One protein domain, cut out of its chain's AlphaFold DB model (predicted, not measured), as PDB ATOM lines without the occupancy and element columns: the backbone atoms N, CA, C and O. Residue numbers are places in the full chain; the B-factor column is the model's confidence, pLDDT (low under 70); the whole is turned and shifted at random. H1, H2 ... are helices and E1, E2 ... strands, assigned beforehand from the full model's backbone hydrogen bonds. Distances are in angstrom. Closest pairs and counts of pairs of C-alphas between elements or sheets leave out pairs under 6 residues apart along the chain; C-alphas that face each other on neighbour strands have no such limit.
ATOM      1  N   LYS A 316      87.635 161.374 151.902       95.31
ATOM      2  CA  LYS A 316      88.268 160.116 152.342       95.31
ATOM      3  C   LYS A 316      89.453 159.757 151.444       95.31
ATOM      4  O   LYS A 316      89.423 160.108 150.271       95.31
ATOM      5  N   PRO A 317      90.478 159.048 151.948       96.50
ATOM      6  CA  PRO A 317      91.535 158.516 151.092       96.50
ATOM      7  C   PRO A 317      90.950 157.638 149.984       96.50
ATOM      8  O   PRO A 317      90.178 156.723 150.276       96.50
ATOM      9  N   ILE A 318      91.329 157.909 148.736       98.25
ATOM     10  CA  ILE A 318      90.949 157.068 147.595       98.25
ATOM     11  C   ILE A 318      91.513 155.655 147.811       98.25
ATOM     12  O   ILE A 318      92.638 155.504 148.277       98.25
ATOM     13  N   GLN A 319      90.723 154.629 147.491       97.88
ATOM     14  CA  GLN A 319      91.070 153.209 147.595       97.88
ATOM     15  C   GLN A 319      91.114 152.578 146.197       97.88
ATOM     16  O   GLN A 319      90.280 151.760 145.820       97.88
ATOM     17  N   GLY A 320      92.070 153.037 145.392       97.25
ATOM     18  CA  GLY A 320      92.252 152.670 143.987       97.25
ATOM     19  C   GLY A 320      93.581 151.960 143.691       97.25
ATOM     20  O   GLY A 320      94.126 152.123 142.597       97.25
ATOM     21  N   HIS A 321      94.142 151.224 144.655       98.19
ATOM     22  CA  HIS A 321      95.509 150.686 144.571       98.19
ATOM     23  C   HIS A 321      95.663 149.553 143.560       98.19
ATOM     24  O   HIS A 321      94.704 148.823 143.303       98.19
ATOM     25  N   GLY A 322      96.851 149.410 142.960       97.88
ATOM     26  CA  GLY A 322      97.102 148.390 141.933       97.88
ATOM     27  C   GLY A 322      96.156 148.516 140.730       97.88
ATOM     28  O   GLY A 322      96.020 147.606 139.912       97.88
ATOM     29  N   GLY A 323      95.467 149.646 140.618       97.62
ATOM     30  CA  GLY A 323      94.294 149.792 139.788       97.62
ATOM     31  C   GLY A 323      94.571 150.134 138.334       97.62
ATOM     32  O   GLY A 323      95.705 150.083 137.841       97.62
ATOM     33  N   GLN A 324      93.495 150.529 137.665       97.94
ATOM     34  CA  GLN A 324      93.481 151.066 136.311       97.94
ATOM     35  C   GLN A 324      92.435 152.169 136.206       97.94
ATOM     36  O   GLN A 324      91.351 152.067 136.783       97.94
ATOM     37  N   VAL A 325      92.766 153.193 135.423       98.25
ATOM     38  CA  VAL A 325      91.820 154.198 134.943       98.25
ATOM     39  C   VAL A 325      91.570 153.957 133.464       98.25
ATOM     40  O   VAL A 325      92.517 153.764 132.700       98.25
ATOM     41  N   LEU A 326      90.307 153.995 133.063       94.06
ATOM     42  CA  LEU A 326      89.891 153.909 131.667       94.06
ATOM     43  C   LEU A 326      88.850 154.990 131.349       94.06
ATOM     44  O   LEU A 326      88.036 155.322 132.217       94.06
ATOM     45  N   PRO A 327      88.864 155.560 130.133       93.94
ATOM     46  CA  PRO A 327      87.798 156.446 129.693       93.94
ATOM     47  C   PRO A 327      86.488 155.665 129.562       93.94
ATOM     48  O   PRO A 327      86.483 154.476 129.239       93.94
ATOM     49  N   ASP A 328      85.366 156.344 129.776       92.94
ATOM     50  CA  ASP A 328      84.048 155.771 129.541       92.94
ATOM     51  C   ASP A 328      83.907 155.345 128.066       92.94
ATOM     52  O   ASP A 328      83.932 156.212 127.183       92.94
ATOM     53  N   PRO A 329      83.709 154.046 127.767       87.25
ATOM     54  CA  PRO A 329      83.609 153.553 126.396       87.25
ATOM     55  C   PRO A 329      82.391 154.122 125.655       87.25
ATOM     56  O   PRO A 329      82.377 154.150 124.425       87.25
ATOM     57  N   ALA A 330      81.380 154.626 126.375       86.69
ATOM     58  CA  ALA A 330      80.246 155.326 125.774       86.69
ATOM     59  C   ALA A 330      80.574 156.771 125.335       86.69
ATOM     60  O   ALA A 330      79.739 157.427 124.705       86.69
ATOM     61  N   GLY A 331      81.774 157.279 125.640       84.81
ATOM     62  CA  GLY A 331      82.245 158.593 125.212       84.81
ATOM     63  C   GLY A 331      81.606 159.763 125.964       84.81
ATOM     64  O   GLY A 331      81.476 160.848 125.393       84.81
ATOM     65  N   SER A 332      81.191 159.580 127.226       88.88
ATOM     66  CA  SER A 332      80.656 160.686 128.043       88.88
ATOM     67  C   SER A 332      81.692 161.764 128.388       88.88
ATOM     68  O   SER A 332      81.307 162.870 128.766       88.88
ATOM     69  N   GLY A 333      82.985 161.451 128.246       90.56
ATOM     70  CA  GLY A 333      84.100 162.277 128.717       90.56
ATOM     71  C   GLY A 333      84.498 162.003 130.170       90.56
ATOM     72  O   GLY A 333      85.416 162.647 130.667       90.56
ATOM     73  N   ASN A 334      83.831 161.059 130.842       95.62
ATOM     74  CA  ASN A 334      84.216 160.605 132.174       95.62
ATOM     75  C   ASN A 334      85.293 159.515 132.113       95.62
ATOM     76  O   ASN A 334      85.463 158.834 131.102       95.62
ATOM     77  N   TYR A 335      85.958 159.315 133.243       97.94
ATOM     78  CA  TYR A 335      86.930 158.268 133.509       97.94
ATOM     79  C   TYR A 335      86.468 157.425 134.690       97.94
ATOM     80  O   TYR A 335      85.898 157.953 135.649       97.94
ATOM     81  N   TYR A 336      86.747 156.128 134.632       98.31
ATOM     82  CA  TYR A 336      86.448 155.168 135.689       98.31
ATOM     83  C   TYR A 336      87.749 154.605 136.242       98.31
ATOM     84  O   TYR A 336      88.590 154.142 135.473       98.31
ATOM     85  N   TRP A 337      87.912 154.645 137.562       98.62
ATOM     86  CA  TRP A 337      89.085 154.116 138.252       98.62
ATOM     87  C   TRP A 337      88.682 152.939 139.124       98.62
ATOM     88  O   TRP A 337      87.901 153.104 140.053       98.62
ATOM     89  N   PHE A 338      89.238 151.766 138.837       98.69
ATOM     90  CA  PHE A 338      89.069 150.547 139.625       98.69
ATOM     91  C   PHE A 338      90.351 150.219 140.373       98.69
ATOM     92  O   PHE A 338      91.429 150.328 139.790       98.69
ATOM     93  N   GLY A 339      90.253 149.768 141.621       98.25
ATOM     94  CA  GLY A 339      91.424 149.380 142.399       98.25
ATOM     95  C   GLY A 339      91.101 148.590 143.659       98.25
ATOM     96  O   GLY A 339      89.946 148.427 144.047       98.25
ATOM     97  N   GLU A 340      92.144 148.045 144.267       97.38
ATOM     98  CA  GLU A 340      92.059 147.275 145.503       97.38
ATOM     99  C   GLU A 340      91.601 148.159 146.665       97.38
ATOM    100  O   GLU A 340      92.150 149.244 146.879       97.38
ATOM    101  N   ASP A 341      90.661 147.657 147.470       96.44
ATOM    102  CA  ASP A 341      90.306 148.303 148.728       96.44
ATOM    103  C   ASP A 341      91.297 147.919 149.838       96.44
ATOM    104  O   ASP A 341      91.361 146.761 150.271       96.44
ATOM    105  N   ARG A 342      92.072 148.903 150.307       95.69
ATOM    106  CA  ARG A 342      93.062 148.762 151.384       95.69
ATOM    107  C   ARG A 342      92.659 149.542 152.639       95.69
ATOM    108  O   ARG A 342      93.506 149.785 153.498       95.69
ATOM    109  N   THR A 343      91.370 149.849 152.823       94.62
ATOM    110  CA  THR A 343      90.844 150.584 153.993       94.62
ATOM    111  C   THR A 343      91.270 149.943 155.318       94.62
ATOM    112  O   THR A 343      91.534 150.628 156.307       94.62
ATOM    113  N   HIS A 344      91.378 148.614 155.342       93.06
ATOM    114  CA  HIS A 344      91.784 147.823 156.507       93.06
ATOM    115  C   HIS A 344      93.281 147.460 156.516       93.06
ATOM    116  O   HIS A 344      93.727 146.614 157.293       93.06
ATOM    117  N   GLY A 345      94.080 148.090 155.657       93.12
ATOM    118  CA  GLY A 345      95.457 147.707 155.397       93.12
ATOM    119  C   GLY A 345      95.535 146.487 154.479       93.12
ATOM    120  O   GLY A 345      94.877 146.429 153.445       93.12
ATOM    121  N   TYR A 346      96.371 145.508 154.835       89.06
ATOM    122  CA  TYR A 346      96.601 144.344 153.974       89.06
ATOM    123  C   TYR A 346      95.435 143.341 153.989       89.06
ATOM    124  O   TYR A 346      95.059 142.836 152.937       89.06
ATOM    125  N   GLN A 347      94.872 143.055 155.169       88.50
ATOM    126  CA  GLN A 347      93.749 142.132 155.377       88.50
ATOM    127  C   GLN A 347      92.891 142.576 156.578       88.50
ATOM    128  O   GLN A 347      93.446 143.111 157.544       88.50
ATOM    129  N   PRO A 348      91.579 142.270 156.589       90.62
ATOM    130  CA  PRO A 348      90.811 141.663 155.494       90.62
ATOM    131  C   PRO A 348      90.619 142.634 154.316       90.62
ATOM    132  O   PRO A 348      90.630 143.844 154.516       90.62
ATOM    133  N   MET A 349      90.431 142.109 153.103       91.25
ATOM    134  CA  MET A 349      90.108 142.919 151.919       91.25
ATOM    135  C   MET A 349      88.600 142.890 151.670       91.25
ATOM    136  O   MET A 349      88.015 141.813 151.558       91.25
ATOM    137  N   ASP A 350      87.960 144.055 151.574       93.56
ATOM    138  CA  ASP A 350      86.513 144.123 151.327       93.56
ATOM    139  C   ASP A 350      86.153 143.863 149.858       93.56
ATOM    140  O   ASP A 350      85.035 143.428 149.565       93.56
ATOM    141  N   GLY A 351      87.108 144.066 148.945       95.75
ATOM    142  CA  GLY A 351      86.960 143.779 147.526       95.75
ATOM    143  C   GLY A 351      87.641 144.813 146.629       95.75
ATOM    144  O   GLY A 351      88.723 145.300 146.952       95.75
ATOM    145  N   ILE A 352      86.998 145.125 145.501       98.12
ATOM    146  CA  ILE A 352      87.461 146.116 144.520       98.12
ATOM    147  C   ILE A 352      86.568 147.353 144.580       98.12
ATOM    148  O   ILE A 352      85.348 147.239 144.434       98.12
ATOM    149  N   HIS A 353      87.177 148.519 144.776       97.69
ATOM    150  CA  HIS A 353      86.521 149.824 144.756       97.69
ATOM    151  C   HIS A 353      86.462 150.380 143.331       97.69
ATOM    152  O   HIS A 353      87.321 150.063 142.500       97.69
ATOM    153  N   ALA A 354      85.474 151.234 143.054       98.56
ATOM    154  CA  ALA A 354      85.454 152.047 141.846       98.56
ATOM    155  C   ALA A 354      85.181 153.526 142.140       98.56
ATOM    156  O   ALA A 354      84.448 153.868 143.066       98.56
ATOM    157  N   TYR A 355      85.727 154.389 141.289       98.75
ATOM    158  CA  TYR A 355      85.520 155.831 141.300       98.75
ATOM    159  C   TYR A 355      85.193 156.335 139.897       98.75
ATOM    160  O   TYR A 355      85.556 155.709 138.898       98.75
ATOM    161  N   SER A 356      84.551 157.499 139.817       98.38
ATOM    162  CA  SER A 356      84.337 158.213 138.555       98.38
ATOM    163  C   SER A 356      84.850 159.647 138.624       98.38
ATOM    164  O   SER A 356      84.842 160.259 139.689       98.38
ATOM    165  N   SER A 357      85.322 160.179 137.501       98.38
ATOM    166  CA  SER A 357      85.802 161.558 137.400       98.38
ATOM    167  C   SER A 357      85.559 162.121 136.006       98.38
ATOM    168  O   SER A 357      85.590 161.384 135.025       98.38
ATOM    169  N   SER A 358      85.353 163.434 135.905       97.06
ATOM    170  CA  SER A 358      85.291 164.150 134.620       97.06
ATOM    171  C   SER A 358      86.569 164.936 134.299       97.06
ATOM    172  O   SER A 358      86.708 165.456 133.194       97.06
ATOM    173  N   ASP A 359      87.502 165.028 135.253       97.00
ATOM    174  CA  ASP A 359      88.696 165.876 135.169       97.00
ATOM    175  C   ASP A 359      89.998 165.175 135.591       97.00
ATOM    176  O   ASP A 359      91.062 165.777 135.481       97.00
ATOM    177  N   LEU A 360      89.925 163.911 136.034       98.25
ATOM    178  CA  LEU A 360      91.015 163.085 136.578       98.25
ATOM    179  C   LEU A 360      91.618 163.570 137.904       98.25
ATOM    180  O   LEU A 360      92.441 162.850 138.473       98.25
ATOM    181  N   TYR A 361      91.216 164.733 138.417       98.19
ATOM    182  CA  TYR A 361      91.706 165.298 139.675       98.19
ATOM    183  C   TYR A 361      90.781 164.953 140.843       98.19
ATOM    184  O   TYR A 361      91.247 164.620 141.934       98.19
ATOM    185  N   ASN A 362      89.471 165.027 140.607       98.25
ATOM    186  CA  ASN A 362      88.435 164.873 141.617       98.25
ATOM    187  C   ASN A 362      87.642 163.601 141.340       98.25
ATOM    188  O   ASN A 362      87.103 163.422 140.246       98.25
ATOM    189  N   TRP A 363      87.581 162.717 142.332       98.56
ATOM    190  CA  TRP A 363      87.041 161.370 142.176       98.56
ATOM    191  C   TRP A 363      85.824 161.157 143.072       98.56
ATOM    192  O   TRP A 363      85.917 161.281 144.293       98.56
ATOM    193  N   ASP A 364      84.694 160.820 142.454       97.94
ATOM    194  CA  ASP A 364      83.456 160.450 143.130       97.94
ATOM    195  C   ASP A 364      83.443 158.948 143.421       97.94
ATOM    196  O   ASP A 364      83.458 158.126 142.497       97.94
ATOM    197  N   ASP A 365      83.362 158.601 144.703       97.81
ATOM    198  CA  ASP A 365      83.279 157.225 145.197       97.81
ATOM    199  C   ASP A 365      81.997 156.513 144.711       97.81
ATOM    200  O   ASP A 365      80.879 156.966 144.978       97.81
ATOM    201  N   GLN A 366      82.158 155.394 143.992       98.06
ATOM    202  CA  GLN A 366      81.065 154.521 143.532       98.06
ATOM    203  C   GLN A 366      80.894 153.267 144.408       98.06
ATOM    204  O   GLN A 366      79.992 152.458 144.175       98.06
ATOM    205  N   GLY A 367      81.717 153.114 145.446       97.25
ATOM    206  CA  GLY A 367      81.690 152.012 146.392       97.25
ATOM    207  C   GLY A 367      82.452 150.768 145.932       97.25
ATOM    208  O   GLY A 367      83.052 150.700 144.858       97.25
ATOM    209  N   VAL A 368      82.392 149.731 146.771       97.56
ATOM    210  CA  VAL A 368      82.968 148.410 146.484       97.56
ATOM    211  C   VAL A 368      82.082 147.662 145.478       97.56
ATOM    212  O   VAL A 368      81.002 147.168 145.837       97.56
ATOM    213  N   VAL A 369      82.550 147.585 144.228       97.81
ATOM    214  CA  VAL A 369      81.827 147.061 143.052       97.81
ATOM    215  C   VAL A 369      81.939 145.545 142.891       97.81
ATOM    216  O   VAL A 369      81.044 144.915 142.327       97.81
ATOM    217  N   MET A 370      83.001 144.942 143.427       97.62
ATOM    218  CA  MET A 370      83.130 143.495 143.616       97.62
ATOM    219  C   MET A 370      83.406 143.237 145.092       97.62
ATOM    220  O   MET A 370      84.425 143.696 145.591       97.62
ATOM    221  N   ARG A 371      82.522 142.517 145.789       96.75
ATOM    222  CA  ARG A 371      82.607 142.325 147.247       96.75
ATOM    223  C   ARG A 371      83.111 140.940 147.623       96.75
ATOM    224  O   ARG A 371      82.619 139.942 147.096       96.75
ATOM    225  N   ALA A 372      84.002 140.897 148.605       95.75
ATOM    226  CA  ALA A 372      84.353 139.683 149.327       95.75
ATOM    227  C   ALA A 372      83.211 139.257 150.270       95.75
ATOM    228  O   ALA A 372      82.445 140.091 150.761       95.75
ATOM    229  N   ALA A 373      83.105 137.961 150.551       95.75
ATOM    230  CA  ALA A 373      82.112 137.377 151.442       95.75
ATOM    231  C   ALA A 373      82.753 136.883 152.749       95.75
ATOM    232  O   ALA A 373      83.784 136.219 152.743       95.75
ATOM    233  N   THR A 374      82.115 137.141 153.889       94.56
ATOM    234  CA  THR A 374      82.585 136.691 155.214       94.56
ATOM    235  C   THR A 374      82.298 135.213 155.475       94.56
ATOM    236  O   THR A 374      82.850 134.617 156.397       94.56
ATOM    237  N   SER A 375      81.395 134.602 154.702       94.31
ATOM    238  CA  SER A 375      81.093 133.174 154.792       94.31
ATOM    239  C   SER A 375      80.389 132.661 153.541       94.31
ATOM    240  O   SER A 375      79.682 133.403 152.858       94.31
ATOM    241  N   ARG A 376      80.473 131.350 153.296       94.25
ATOM    242  CA  ARG A 376      79.740 130.713 152.196       94.25
ATOM    243  C   ARG A 376      78.225 130.907 152.307       94.25
ATOM    244  O   ARG A 376      77.572 131.079 151.283       94.25
ATOM    245  N   ALA A 377      77.670 130.905 153.521       96.31
ATOM    246  CA  ALA A 377      76.236 131.114 153.750       96.31
ATOM    247  C   ALA A 377      75.772 132.516 153.322       96.31
ATOM    248  O   ALA A 377      74.635 132.684 152.889       96.31
ATOM    249  N   GLN A 378      76.667 133.510 153.361       96.50
ATOM    250  CA  GLN A 378      76.357 134.862 152.905       96.50
ATOM    251  C   GLN A 378      75.931 134.887 151.429       96.50
ATOM    252  O   GLN A 378      75.045 135.659 151.082       96.50
ATOM    253  N   LEU A 379      76.469 133.990 150.587       96.94
ATOM    254  CA  LEU A 379      76.075 133.869 149.174       96.94
ATOM    255  C   LEU A 379      74.621 133.400 148.961       96.94
ATOM    256  O   LEU A 379      74.109 133.460 147.842       96.94
ATOM    257  N   ASP A 380      73.962 132.914 150.013       96.94
ATOM    258  CA  ASP A 380      72.567 132.470 149.983       96.94
ATOM    259  C   ASP A 380      71.634 133.383 150.794       96.94
ATOM    260  O   ASP A 380      70.447 133.475 150.481       96.94
ATOM    261  N   GLU A 381      72.147 134.035 151.840       97.00
ATOM    262  CA  GLU A 381      71.342 134.757 152.834       97.00
ATOM    263  C   GLU A 381      71.359 136.282 152.666       97.00
ATOM    264  O   GLU A 381      70.386 136.947 153.034       97.00
ATOM    265  N   ASP A 382      72.451 136.845 152.146       97.62
ATOM    266  CA  ASP A 382      72.589 138.287 151.961       97.62
ATOM    267  C   ASP A 382      71.979 138.717 150.617       97.62
ATOM    268  O   ASP A 382      72.379 138.166 149.590       97.62
ATOM    269  N   PRO A 383      71.065 139.709 150.584       97.19
ATOM    270  CA  PRO A 383      70.395 140.128 149.353       97.19
ATOM    271  C   PRO A 383      71.337 140.501 148.205       97.19
ATOM    272  O   PRO A 383      71.015 140.230 147.053       97.19
ATOM    273  N   TYR A 384      72.503 141.091 148.497       96.44
ATOM    274  CA  TYR A 384      73.478 141.437 147.463       96.44
ATOM    275  C   TYR A 384      73.978 140.177 146.754       96.44
ATOM    276  O   TYR A 384      73.929 140.087 145.529       96.44
ATOM    277  N   PHE A 385      74.434 139.181 147.518       97.81
ATOM    278  CA  PHE A 385      75.006 137.972 146.934       97.81
ATOM    279  C   PHE A 385      73.938 136.995 146.437       97.81
ATOM    280  O   PHE A 385      74.129 136.369 145.396       97.81
ATOM    281  N   SER A 386      72.812 136.857 147.142       97.12
ATOM    282  CA  SER A 386      71.755 135.922 146.751       97.12
ATOM    283  C   SER A 386      71.166 136.269 145.387       97.12
ATOM    284  O   SER A 386      70.880 135.361 144.607       97.12
ATOM    285  N   ASP A 387      71.026 137.566 145.091       96.94
ATOM    286  CA  ASP A 387      70.547 138.048 143.795       96.94
ATOM    287  C   ASP A 387      71.637 137.896 142.724       96.94
ATOM    288  O   ASP A 387      71.373 137.365 141.645       96.94
ATOM    289  N   LEU A 388      72.881 138.274 143.044       97.06
ATOM    290  CA  LEU A 388      74.024 138.183 142.129       97.06
ATOM    291  C   LEU A 388      74.326 136.739 141.695       97.06
ATOM    292  O   LEU A 388      74.691 136.495 140.550       97.06
ATOM    293  N   TYR A 389      74.145 135.768 142.591       97.12
ATOM    294  CA  TYR A 389      74.408 134.345 142.357       97.12
ATOM    295  C   TYR A 389      73.123 133.511 142.209       97.12
ATOM    296  O   TYR A 389      73.156 132.294 142.409       97.12
ATOM    297  N   ALA A 390      71.991 134.129 141.856       96.31
ATOM    298  CA  ALA A 390      70.695 133.448 141.767       96.31
ATOM    299  C   ALA A 390      70.688 132.263 140.779       96.31
ATOM    300  O   ALA A 390      70.040 131.246 141.036       96.31
ATOM    301  N   ASP A 391      71.449 132.372 139.685       95.50
ATOM    302  CA  ASP A 391      71.551 131.341 138.644       95.50
ATOM    303  C   ASP A 391      72.659 130.303 138.904       95.50
ATOM    304  O   ASP A 391      72.827 129.357 138.128       95.50
ATOM    305  N   TYR A 392      73.429 130.453 139.985       96.62
ATOM    306  CA  TYR A 392      74.496 129.517 140.331       96.62
ATOM    307  C   TYR A 392      73.952 128.321 141.112       96.62
ATOM    308  O   TYR A 392      73.204 128.453 142.080       96.62
ATOM    309  N   THR A 393      74.405 127.128 140.733       96.81
ATOM    310  CA  THR A 393      74.272 125.929 141.569       96.81
ATOM    311  C   THR A 393      75.128 126.045 142.833       96.81
ATOM    312  O   THR A 393      76.122 126.771 142.842       96.81
ATOM    313  N   ASP A 394      74.814 125.265 143.873       96.56
ATOM    314  CA  ASP A 394      75.607 125.241 145.114       96.56
ATOM    315  C   ASP A 394      77.100 124.997 144.851       96.56
ATOM    316  O   ASP A 394      77.935 125.660 145.454       96.56
ATOM    317  N   ILE A 395      77.432 124.122 143.893       95.56
ATOM    318  CA  ILE A 395      78.819 123.823 143.504       95.56
ATOM    319  C   ILE A 395      79.505 125.050 142.895       95.56
ATOM    320  O   ILE A 395      80.660 125.319 143.204       95.56
ATOM    321  N   GLN A 396      78.819 125.805 142.034       95.69
ATOM    322  CA  GLN A 396      79.400 127.013 141.437       95.69
ATOM    323  C   GLN A 396      79.602 128.109 142.483       95.69
ATOM    324  O   GLN A 396      80.615 128.800 142.462       95.69
ATOM    325  N   LYS A 397      78.668 128.248 143.430       96.50
ATOM    326  CA  LYS A 397      78.834 129.165 144.562       96.50
ATOM    327  C   LYS A 397      79.976 128.730 145.484       96.50
ATOM    328  O   LYS A 397      80.704 129.581 145.977       96.50
ATOM    329  N   ASP A 398      80.148 127.425 145.703       94.31
ATOM    330  CA  ASP A 398      81.278 126.886 146.468       94.31
ATOM    331  C   ASP A 398      82.610 127.217 145.788       94.31
ATOM    332  O   ASP A 398      83.533 127.636 146.476       94.31
ATOM    333  N   ILE A 399      82.691 127.087 144.456       92.50
ATOM    334  CA  ILE A 399      83.872 127.468 143.662       92.50
ATOM    335  C   ILE A 399      84.146 128.968 143.789       92.50
ATOM    336  O   ILE A 399      85.256 129.340 144.153       92.50
ATOM    337  N   ALA A 400      83.138 129.820 143.576       94.88
ATOM    338  CA  ALA A 400      83.297 131.266 143.716       94.88
ATOM    339  C   ALA A 400      83.752 131.656 145.132       94.88
ATOM    340  O   ALA A 400      84.632 132.494 145.295       94.88
ATOM    341  N   PHE A 401      83.203 131.016 146.170       95.12
ATOM    342  CA  PHE A 401      83.572 131.315 147.552       95.12
ATOM    343  C   PHE A 401      85.033 130.980 147.884       95.12
ATOM    344  O   PHE A 401      85.590 131.614 148.778       95.12
ATOM    345  N   LEU A 402      85.681 130.058 147.157       91.88
ATOM    346  CA  LEU A 402      87.115 129.791 147.338       91.88
ATOM    347  C   LEU A 402      87.976 131.044 147.154       91.88
ATOM    348  O   LEU A 402      89.028 131.138 147.776       91.88
ATOM    349  N   ASP A 403      87.514 131.977 146.325       93.75
ATOM    350  CA  ASP A 403      88.191 133.239 146.031       93.75
ATOM    351  C   ASP A 403      87.533 134.451 146.676       93.75
ATOM    352  O   ASP A 403      88.072 135.541 146.580       93.75
ATOM    353  N   LEU A 404      86.397 134.288 147.357       95.12
ATOM    354  CA  LEU A 404      85.684 135.397 147.995       95.12
ATOM    355  C   LEU A 404      85.792 135.394 149.521       95.12
ATOM    356  O   LEU A 404      85.261 136.307 150.142       95.12
ATOM    357  N   ASP A 405      86.440 134.405 150.136       93.75
ATOM    358  CA  ASP A 405      86.513 134.253 151.594       93.75
ATOM    359  C   ASP A 405      87.334 135.361 152.282       93.75
ATOM    360  O   ASP A 405      88.540 135.249 152.528       93.75
ATOM    361  N   ARG A 406      86.634 136.440 152.634       93.44
ATOM    362  CA  ARG A 406      87.164 137.663 153.248       93.44
ATOM    363  C   ARG A 406      87.856 137.424 154.582       93.44
ATOM    364  O   ARG A 406      88.818 138.113 154.908       93.44
ATOM    365  N   ASP A 407      87.327 136.498 155.374       91.56
ATOM    366  CA  ASP A 407      87.707 136.332 156.778       91.56
ATOM    367  C   ASP A 407      88.632 135.117 156.987       91.56
ATOM    368  O   ASP A 407      88.982 134.792 158.124       91.56
ATOM    369  N   GLY A 408      89.049 134.440 155.907       88.56
ATOM    370  CA  GLY A 408      89.943 133.281 155.973       88.56
ATOM    371  C   GLY A 408      89.333 132.094 156.718       88.56
ATOM    372  O   GLY A 408      90.011 131.402 157.485       88.56
ATOM    373  N   THR A 409      88.029 131.893 156.534       87.19
ATOM    374  CA  THR A 409      87.254 130.799 157.122       87.19
ATOM    375  C   THR A 409      87.539 129.444 156.464       87.19
ATOM    376  O   THR A 409      87.237 128.394 157.042       87.19
ATOM    377  N   LEU A 410      88.155 129.440 155.281       82.31
ATOM    378  CA  LEU A 410      88.556 128.248 154.550       82.31
ATOM    379  C   LEU A 410      89.828 127.611 155.135       82.31
ATOM    380  O   LEU A 410      90.780 128.262 155.563       82.31
ATOM    381  N   TYR A 411      89.832 126.277 155.143       81.81
ATOM    382  CA  TYR A 411      90.969 125.413 155.498       81.81
ATOM    383  C   TYR A 411      91.566 125.573 156.914       81.81
ATOM    384  O   TYR A 411      92.577 124.936 157.201       81.81
ATOM    385  N   ASP A 412      90.938 126.344 157.815       78.81
ATOM    386  CA  ASP A 412      91.427 126.601 159.189       78.81
ATOM    387  C   ASP A 412      92.873 127.142 159.210       78.81
ATOM    388  O   ASP A 412      93.678 126.859 160.099       78.81
ATOM    389  N   HIS A 413      93.236 127.894 158.166       78.44
ATOM    390  CA  HIS A 413      94.536 128.554 158.049       78.44
ATOM    391  C   HIS A 413      94.514 129.984 158.599       78.44
ATOM    392  O   HIS A 413      95.574 130.522 158.915       78.44
ATOM    393  N   GLY A 414      93.322 130.578 158.755       77.94
ATOM    394  CA  GLY A 414      93.148 131.942 159.255       77.94
ATOM    395  C   GLY A 414      93.721 133.010 158.321       77.94
ATOM    396  O   GLY A 414      94.079 134.087 158.787       77.94
ATOM    397  N   GLN A 415      93.861 132.691 157.031       81.62
ATOM    398  CA  GLN A 415      94.345 133.594 155.989       81.62
ATOM    399  C   GLN A 415      93.225 133.876 154.997       81.62
ATOM    400  O   GLN A 415      92.663 132.940 154.430       81.62
ATOM    401  N   ALA A 416      92.915 135.158 154.817       85.94
ATOM    402  CA  ALA A 416      91.925 135.629 153.859       85.94
ATOM    403  C   ALA A 416      92.451 135.563 152.421       85.94
ATOM    404  O   ALA A 416      93.656 135.445 152.190       85.94
ATOM    405  N   VAL A 417      91.543 135.676 151.459       87.00
ATOM    406  CA  VAL A 417      91.880 135.832 150.037       87.00
ATOM    407  C   VAL A 417      92.580 137.169 149.755       87.00
ATOM    408  O   VAL A 417      92.494 138.114 150.544       87.00
ATOM    409  N   ILE A 418      93.291 137.233 148.630       91.88
ATOM    410  CA  ILE A 418      93.899 138.447 148.076       91.88
ATOM    411  C   ILE A 418      93.223 138.788 146.759       91.88
ATOM    412  O   ILE A 418      93.052 137.917 145.905       91.88
ATOM    413  N   PHE A 419      92.922 140.073 146.600       95.44
ATOM    414  CA  PHE A 419      92.579 140.686 145.328       95.44
ATOM    415  C   PHE A 419      93.639 141.723 145.021       95.44
ATOM    416  O   PHE A 419      93.693 142.752 145.688       95.44
ATOM    417  N   GLU A 420      94.487 141.434 144.045       97.19
ATOM    418  CA  GLU A 420      95.545 142.337 143.624       97.19
ATOM    419  C   GLU A 420      95.383 142.735 142.161       97.19
ATOM    420  O   GLU A 420      94.877 141.995 141.316       97.19
ATOM    421  N   ARG A 421      95.799 143.958 141.867       98.19
ATOM    422  CA  ARG A 421      95.903 144.540 140.536       98.19
ATOM    423  C   ARG A 421      94.680 144.377 139.622       98.19
ATOM    424  O   ARG A 421      94.866 143.968 138.471       98.19
ATOM    425  N   PRO A 422      93.455 144.733 140.053       98.38
ATOM    426  CA  PRO A 422      92.271 144.607 139.208       98.38
ATOM    427  C   PRO A 422      92.431 145.420 137.916       98.38
ATOM    428  O   PRO A 422      92.913 146.557 137.937       98.38
ATOM    429  N   LYS A 423      92.022 144.831 136.791       98.50
ATOM    430  CA  LYS A 423      91.955 145.471 135.472       98.50
ATOM    431  C   LYS A 423      90.619 145.189 134.829       98.50
ATOM    432  O   LYS A 423      90.100 144.085 134.968       98.50
ATOM    433  N   VAL A 424      90.075 146.176 134.134       98.00
ATOM    434  CA  VAL A 424      88.716 146.123 133.601       98.00
ATOM    435  C   VAL A 424      88.731 146.458 132.117       98.00
ATOM    436  O   VAL A 424      89.348 147.431 131.698       98.00
ATOM    437  N   ALA A 425      88.004 145.671 131.330       96.69
ATOM    438  CA  ALA A 425      87.699 145.965 129.938       96.69
ATOM    439  C   ALA A 425      86.190 145.902 129.701       96.69
ATOM    440  O   ALA A 425      85.503 145.024 130.225       96.69
ATOM    441  N   TYR A 426      85.681 146.809 128.874       95.69
ATOM    442  CA  TYR A 426      84.347 146.672 128.304       95.69
ATOM    443  C   TYR A 426      84.432 145.842 127.022       95.69
ATOM    444  O   TYR A 426      85.193 146.166 126.112       95.69
ATOM    445  N   ASN A 427      83.652 144.768 126.951       94.69
ATOM    446  CA  ASN A 427      83.544 143.922 125.774       94.69
ATOM    447  C   ASN A 427      82.310 144.336 124.964       94.69
ATOM    448  O   ASN A 427      81.171 144.027 125.320       94.69
ATOM    449  N   SER A 428      82.547 145.007 123.839       90.19
ATOM    450  CA  SER A 428      81.491 145.512 122.955       90.19
ATOM    451  C   SER A 428      80.685 144.405 122.256       90.19
ATOM    452  O   SER A 428      79.548 144.635 121.839       90.19
ATOM    453  N   ALA A 429      81.239 143.192 122.133       90.56
ATOM    454  CA  ALA A 429      80.573 142.057 121.498       90.56
ATOM    455  C   ALA A 429      79.562 141.369 122.429       90.56
ATOM    456  O   ALA A 429      78.573 140.806 121.949       90.56
ATOM    457  N   THR A 430      79.802 141.406 123.742       94.12
ATOM    458  CA  THR A 430      78.915 140.819 124.758       94.12
ATOM    459  C   THR A 430      78.096 141.850 125.529       94.12
ATOM    460  O   THR A 430      77.138 141.448 126.186       94.12
ATOM    461  N   ASP A 431      78.422 143.143 125.412       94.06
ATOM    462  CA  ASP A 431      77.863 144.232 126.229       94.06
ATOM    463  C   ASP A 431      78.106 143.996 127.729       94.06
ATOM    464  O   ASP A 431      77.228 144.185 128.565       94.06
ATOM    465  N   GLN A 432      79.304 143.503 128.063       96.25
ATOM    466  CA  GLN A 432      79.687 143.196 129.438       96.25
ATOM    467  C   GLN A 432      80.991 143.873 129.826       96.25
ATOM    468  O   GLN A 432      81.937 143.975 129.045       96.25
ATOM    469  N   TRP A 433      81.057 144.257 131.090       98.06
ATOM    470  CA  TRP A 433      82.274 144.663 131.763       98.06
ATOM    471  C   TRP A 433      82.964 143.435 132.340       98.06
ATOM    472  O   TRP A 433      82.367 142.698 133.124       98.06
ATOM    473  N   VAL A 434      84.221 143.213 131.969       98.56
ATOM    474  CA  VAL A 434      85.019 142.059 132.389       98.56
ATOM    475  C   VAL A 434      86.205 142.544 133.205       98.56
ATOM    476  O   VAL A 434      86.977 143.385 132.751       98.56
ATOM    477  N   MET A 435      86.344 142.013 134.415       98.69
ATOM    478  CA  MET A 435      87.426 142.321 135.337       98.69
ATOM    479  C   MET A 435      88.333 141.106 135.505       98.69
ATOM    480  O   MET A 435      87.848 140.018 135.813       98.69
ATOM    481  N   TRP A 436      89.639 141.311 135.360       98.69
ATOM    482  CA  TRP A 436      90.675 140.351 135.728       98.69
ATOM    483  C   TRP A 436      91.385 140.824 136.995       98.69
ATOM    484  O   TRP A 436      91.754 141.993 137.096       98.69
ATOM    485  N   ILE A 437      91.588 139.926 137.960       97.81
ATOM    486  CA  ILE A 437      92.232 140.214 139.254       97.81
ATOM    487  C   ILE A 437      93.281 139.144 139.573       97.81
ATOM    488  O   ILE A 437      93.040 137.960 139.348       97.81
ATOM    489  N   HIS A 438      94.442 139.519 140.109       97.75
ATOM    490  CA  HIS A 438      95.341 138.546 140.724       97.75
ATOM    491  C   HIS A 438      94.657 138.040 141.988       97.75
ATOM    492  O   HIS A 438      94.416 138.784 142.936       97.75
ATOM    493  N   THR A 439      94.313 136.761 141.968       94.44
ATOM    494  CA  THR A 439      93.659 136.078 143.077       94.44
ATOM    495  C   THR A 439      94.633 135.129 143.734       94.44
ATOM    496  O   THR A 439      95.234 134.258 143.095       94.44
ATOM    497  N   ASP A 440      94.810 135.318 145.033       93.50
ATOM    498  CA  ASP A 440      95.684 134.472 145.820       93.50
ATOM    499  C   ASP A 440      95.097 134.149 147.184       93.50
ATOM    500  O   ASP A 440      94.081 134.696 147.614       93.50
ATOM    501  N   GLY A 441      95.739 133.212 147.861       89.50
ATOM    502  CA  GLY A 441      95.318 132.761 149.169       89.50
ATOM    503  C   GLY A 441      95.786 131.347 149.472       89.50
ATOM    504  O   GLY A 441      96.489 130.707 148.676       89.50
ATOM    505  N   PRO A 442      95.390 130.832 150.645       87.25
ATOM    506  CA  PRO A 442      95.676 129.462 151.012       87.25
ATOM    507  C   PRO A 442      95.001 128.464 150.063       87.25
ATOM    508  O   PRO A 442      93.941 128.696 149.488       87.25
ATOM    509  N   THR A 443      95.589 127.278 149.972       88.88
ATOM    510  CA  THR A 443      95.013 126.117 149.280       88.88
ATOM    511  C   THR A 443      94.776 124.994 150.296       88.88
ATOM    512  O   THR A 443      95.363 125.032 151.380       88.88
ATOM    513  N   PRO A 444      94.039 123.915 149.958       88.31
ATOM    514  CA  PRO A 444      93.899 122.756 150.848       88.31
ATOM    515  C   PRO A 444      95.225 122.107 151.286       88.31
ATOM    516  O   PRO A 444      95.234 121.266 152.185       88.31
ATOM    517  N   PHE A 445      96.335 122.430 150.612       89.31
ATOM    518  CA  PHE A 445      97.645 121.812 150.812       89.31
ATOM    519  C   PHE A 445      98.733 122.804 151.245       89.31
ATOM    520  O   PHE A 445      99.860 122.381 151.500       89.31
ATOM    521  N   SER A 446      98.428 124.101 151.318       89.38
ATOM    522  CA  SER A 446      99.390 125.147 151.661       89.38
ATOM    523  C   SER A 446      98.693 126.314 152.345       89.38
ATOM    524  O   SER A 446      97.777 126.905 151.782       89.38
ATOM    525  N   SER A 447      99.194 126.692 153.518       87.69
ATOM    526  CA  SER A 447      98.775 127.884 154.258       87.69
ATOM    527  C   SER A 447      99.597 129.124 153.883       87.69
ATOM    528  O   SER A 447      99.754 130.018 154.710       87.69
ATOM    529  N   ALA A 448     100.270 129.120 152.729       89.12
ATOM    530  CA  ALA A 448     100.995 130.291 152.254       89.12
ATOM    531  C   ALA A 448     100.032 131.216 151.509       89.12
ATOM    532  O   ALA A 448      99.233 130.761 150.696       89.12
ATOM    533  N   GLN A 449     100.176 132.511 151.761       88.12
ATOM    534  CA  GLN A 449      99.274 133.539 151.256       88.12
ATOM    535  C   GLN A 449      99.314 133.681 149.723       88.12
ATOM    536  O   GLN A 449      98.315 134.060 149.131       88.12
ATOM    537  N   TYR A 450     100.452 133.345 149.103       91.38
ATOM    538  CA  TYR A 450     100.677 133.406 147.652       91.38
ATOM    539  C   TYR A 450     100.787 132.016 146.991       91.38
ATOM    540  O   TYR A 450     101.591 131.794 146.075       91.38
ATOM    541  N   ALA A 451     100.077 131.023 147.543       90.00
ATOM    542  CA  ALA A 451     100.149 129.635 147.088       90.00
ATOM    543  C   ALA A 451      99.321 129.365 145.827       90.00
ATOM    544  O   ALA A 451      99.669 128.469 145.050       90.00
ATOM    545  N   LYS A 452      98.212 130.085 145.641       92.94
ATOM    546  CA  LYS A 452      97.270 129.835 144.558       92.94
ATOM    547  C   LYS A 452      97.803 130.393 143.245       92.94
ATOM    548  O   LYS A 452      97.849 129.622 142.286       92.94
ATOM    549  N   ALA A 453      98.306 131.631 143.236       95.81
ATOM    550  CA  ALA A 453      98.885 132.318 142.076       95.81
ATOM    551  C   ALA A 453      98.032 132.151 140.806       95.81
ATOM    552  O   ALA A 453      98.481 131.543 139.826       95.81
ATOM    553  N   THR A 454      96.782 132.611 140.864       97.31
ATOM    554  CA  THR A 454      95.806 132.515 139.772       97.31
ATOM    555  C   THR A 454      95.289 133.879 139.342       97.31
ATOM    556  O   THR A 454      95.234 134.822 140.127       97.31
ATOM    557  N   ALA A 455      94.818 133.963 138.103       98.06
ATOM    558  CA  ALA A 455      94.104 135.126 137.600       98.06
ATOM    559  C   ALA A 455      92.590 134.855 137.667       98.06
ATOM    560  O   ALA A 455      92.098 133.907 137.053       98.06
ATOM    561  N   GLY A 456      91.883 135.629 138.487       97.62
ATOM    562  CA  GLY A 456      90.440 135.570 138.702       97.62
ATOM    563  C   GLY A 456      89.679 136.465 137.735       97.62
ATOM    564  O   GLY A 456      90.189 137.506 137.326       97.62
ATOM    565  N   VAL A 457      88.457 136.065 137.391       98.31
ATOM    566  CA  VAL A 457      87.591 136.765 136.436       98.31
ATOM    567  C   VAL A 457      86.257 137.102 137.087       98.31
ATOM    568  O   VAL A 457      85.619 136.243 137.697       98.31
ATOM    569  N   ALA A 458      85.791 138.335 136.913       98.25
ATOM    570  CA  ALA A 458      84.455 138.773 137.305       98.25
ATOM    571  C   ALA A 458      83.776 139.544 136.167       98.25
ATOM    572  O   ALA A 458      84.447 140.154 135.338       98.25
ATOM    573  N   VAL A 459      82.442 139.519 136.119       98.25
ATOM    574  CA  VAL A 459      81.664 140.187 135.061       98.25
ATOM    575  C   VAL A 459      80.521 141.025 135.624       98.25
ATOM    576  O   VAL A 459      79.930 140.650 136.638       98.25
ATOM    577  N   ALA A 460      80.187 142.123 134.950       98.25
ATOM    578  CA  ALA A 460      79.048 142.983 135.259       98.25
ATOM    579  C   ALA A 460      78.366 143.491 133.980       98.25
ATOM    580  O   ALA A 460      78.995 143.589 132.928       98.25
ATOM    581  N   ASP A 461      77.089 143.849 134.096       96.88
ATOM    582  CA  ASP A 461      76.335 144.495 133.011       96.88
ATOM    583  C   ASP A 461      76.542 146.026 133.002       96.88
ATOM    584  O   ASP A 461      76.320 146.684 131.995       96.88
ATOM    585  N   GLU A 462      77.007 146.599 134.116       96.12
ATOM    586  CA  GLU A 462      77.221 148.038 134.318       96.12
ATOM    587  C   GLU A 462      78.650 148.295 134.839       96.12
ATOM    588  O   GLU A 462      79.194 147.439 135.548       96.12
ATOM    589  N   PRO A 463      79.260 149.468 134.564       95.31
ATOM    590  CA  PRO A 463      80.654 149.752 134.928       95.31
ATOM    591  C   PRO A 463      80.913 149.671 136.431       95.31
ATOM    592  O   PRO A 463      81.976 149.236 136.851       95.31
ATOM    593  N   PHE A 464      79.947 150.068 137.259       97.00
ATOM    594  CA  PHE A 464      80.090 150.059 138.719       97.00
ATOM    595  C   PHE A 464      79.428 148.840 139.369       97.00
ATOM    596  O   PHE A 464      79.083 148.849 140.551       97.00
ATOM    597  N   GLY A 465      79.275 147.764 138.597       94.06
ATOM    598  CA  GLY A 465      78.805 146.487 139.097       94.06
ATOM    599  C   GLY A 465      77.298 146.437 139.392       94.06
ATOM    600  O   GLY A 465      76.518 147.231 138.868       94.06
ATOM    601  N   PRO A 466      76.868 145.478 140.232       96.56
ATOM    602  CA  PRO A 466      77.716 144.537 140.971       96.56
ATOM    603  C   PRO A 466      78.452 143.551 140.051       96.56
ATOM    604  O   PRO A 466      77.847 142.943 139.171       96.56
ATOM    605  N   TYR A 467      79.753 143.357 140.279       98.38
ATOM    606  CA  TYR A 467      80.546 142.349 139.573       98.38
ATOM    607  C   TYR A 467      80.348 140.971 140.196       98.38
ATOM    608  O   TYR A 467      80.633 140.753 141.377       98.38
ATOM    609  N   ARG A 468      79.901 140.014 139.380       97.56
ATOM    610  CA  ARG A 468      79.791 138.600 139.737       97.56
ATOM    611  C   ARG A 468      81.106 137.891 139.444       97.56
ATOM    612  O   ARG A 468      81.467 137.717 138.280       97.56
ATOM    613  N   TYR A 469      81.770 137.406 140.489       97.00
ATOM    614  CA  TYR A 469      82.942 136.543 140.347       97.00
ATOM    615  C   TYR A 469      82.578 135.246 139.609       97.00
ATOM    616  O   TYR A 469      81.543 134.636 139.903       97.00
ATOM    617  N   VAL A 470      83.398 134.861 138.633       94.88
ATOM    618  CA  VAL A 470      83.200 133.695 137.766       94.88
ATOM    619  C   VAL A 470      84.031 132.523 138.280       94.88
ATOM    620  O   VAL A 470      83.463 131.542 138.754       94.88
ATOM    621  N   ASP A 471      85.355 132.628 138.175       94.31
ATOM    622  CA  ASP A 471      86.328 131.594 138.546       94.31
ATOM    623  C   ASP A 471      87.752 132.192 138.526       94.31
ATOM    624  O   ASP A 471      87.925 133.362 138.172       94.31
ATOM    625  N   SER A 472      88.768 131.393 138.856       95.88
ATOM    626  CA  SER A 472      90.184 131.739 138.676       95.88
ATOM    627  C   SER A 472      91.012 130.635 138.033       95.88
ATOM    628  O   SER A 472      90.755 129.440 138.190       95.88
ATOM    629  N   TYR A 473      92.057 131.043 137.311       96.12
ATOM    630  CA  TYR A 473      92.799 130.156 136.424       96.12
ATOM    631  C   TYR A 473      94.312 130.239 136.623       96.12
ATOM    632  O   TYR A 473      94.888 131.314 136.796       96.12
ATOM    633  N   ARG A 474      94.961 129.073 136.538       96.56
ATOM    634  CA  ARG A 474      96.368 128.979 136.131       96.56
ATOM    635  C   ARG A 474      96.410 129.133 134.608       96.56
ATOM    636  O   ARG A 474      95.619 128.492 133.918       96.56
TER     637      ARG A 474
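This is residues 316 to 474 of the 929 residues of an uncharacterized protein of Scrofimicrobium canadense (UniProt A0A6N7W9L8). Two strongly twisted four-stranded sheets, E1 to E4 and E5 to E8, sit partly face to face as a sandwich with their strands crossed, E1 close beside E5 along one edge. Helix H3 runs across the strands of the second sheet at its E8 edge, with the short helix H1 near it and H2 at a corner with H1, while the loops 405 to 417 and 441 to 453 make one end of the long axis. The 159 printed residues hold four strands, three helices and four strands in chain order, a mixed class; both sheets are antiparallel, in the orders E1 E2 E3 E4 and E5 E6 E7 E8. The whole is compact, with a radius of gyration of the C-alphas of 15.5 A and spans of 47 by 33 by 30 A.

E1 (residues 321 to 327), E2 (335 to 340), E3 (351 to 357) and E4 (364 to 371) form a meander, each strand the antiparallel neighbour and hairpin partner of the one before. N 324 and O 338 of E1 and E2 are 3.0 A apart, N 355 and O 337 of E3 and E2 2.8 A, and N 366 and O 354 of E4 and E3 2.9 A, within hydrogen-bond range. H1 (378 to 381) and H2 (383 to 388) touch only at the corner, the closest C-alphas being those of Leu 379 and Phe 385, 4.8 A apart. H3 (394 to 404) is close to H1 but not clearly touching, with the C-alphas of Leu 379 and Lys 397 closest at 7.1 A. E5 (418 to 427), E6 (432 to 440), E7 (454 to 460) and E8 (468 to 473) form a second meander of hairpins, with N 425 and O 434 at 2.9 A, N 456 and O 437 at 2.7 A, and N 470 and O 457 at 2.8 A. The two sheets form a sandwich, face to face, their best planes 19 degrees apart and their strands at 37 degrees. The closest C-alphas of E1 and E5 are those of Gly 322 and Arg 421, 4.3 A apart. H3 is on the second sheet, two layers, at a height over the sheet of 9.4 A, and runs across the strands at 79 degrees to E8 on the local plane. The closest C-alphas of H3 and E8 are those of Ala 400 and Asp 471, 6.0 A apart. Every O i to N i+4 pair is within hydrogen-bond range in H2 and 6 of 7 in H3; H1 is too short for such a pair.

E1 begins at C-alpha 321 (95.509, 150.686, 144.571). H3 spans 14.6 A. E5 spans 25.2 A and bends by 65 degrees at residue 421; E6 spans 24.5 A. E8 ends at C-alpha 473 (92.799, 130.156, 136.424).

The two C-alphas farthest apart, those of Ser 332 and Phe 445, are 48.1 A apart. The links H3 to E5 and E6 to E7 are long, and the printed part has no cut. The mean pLDDT of the printed part is 94.6, and no printed residue is under 70.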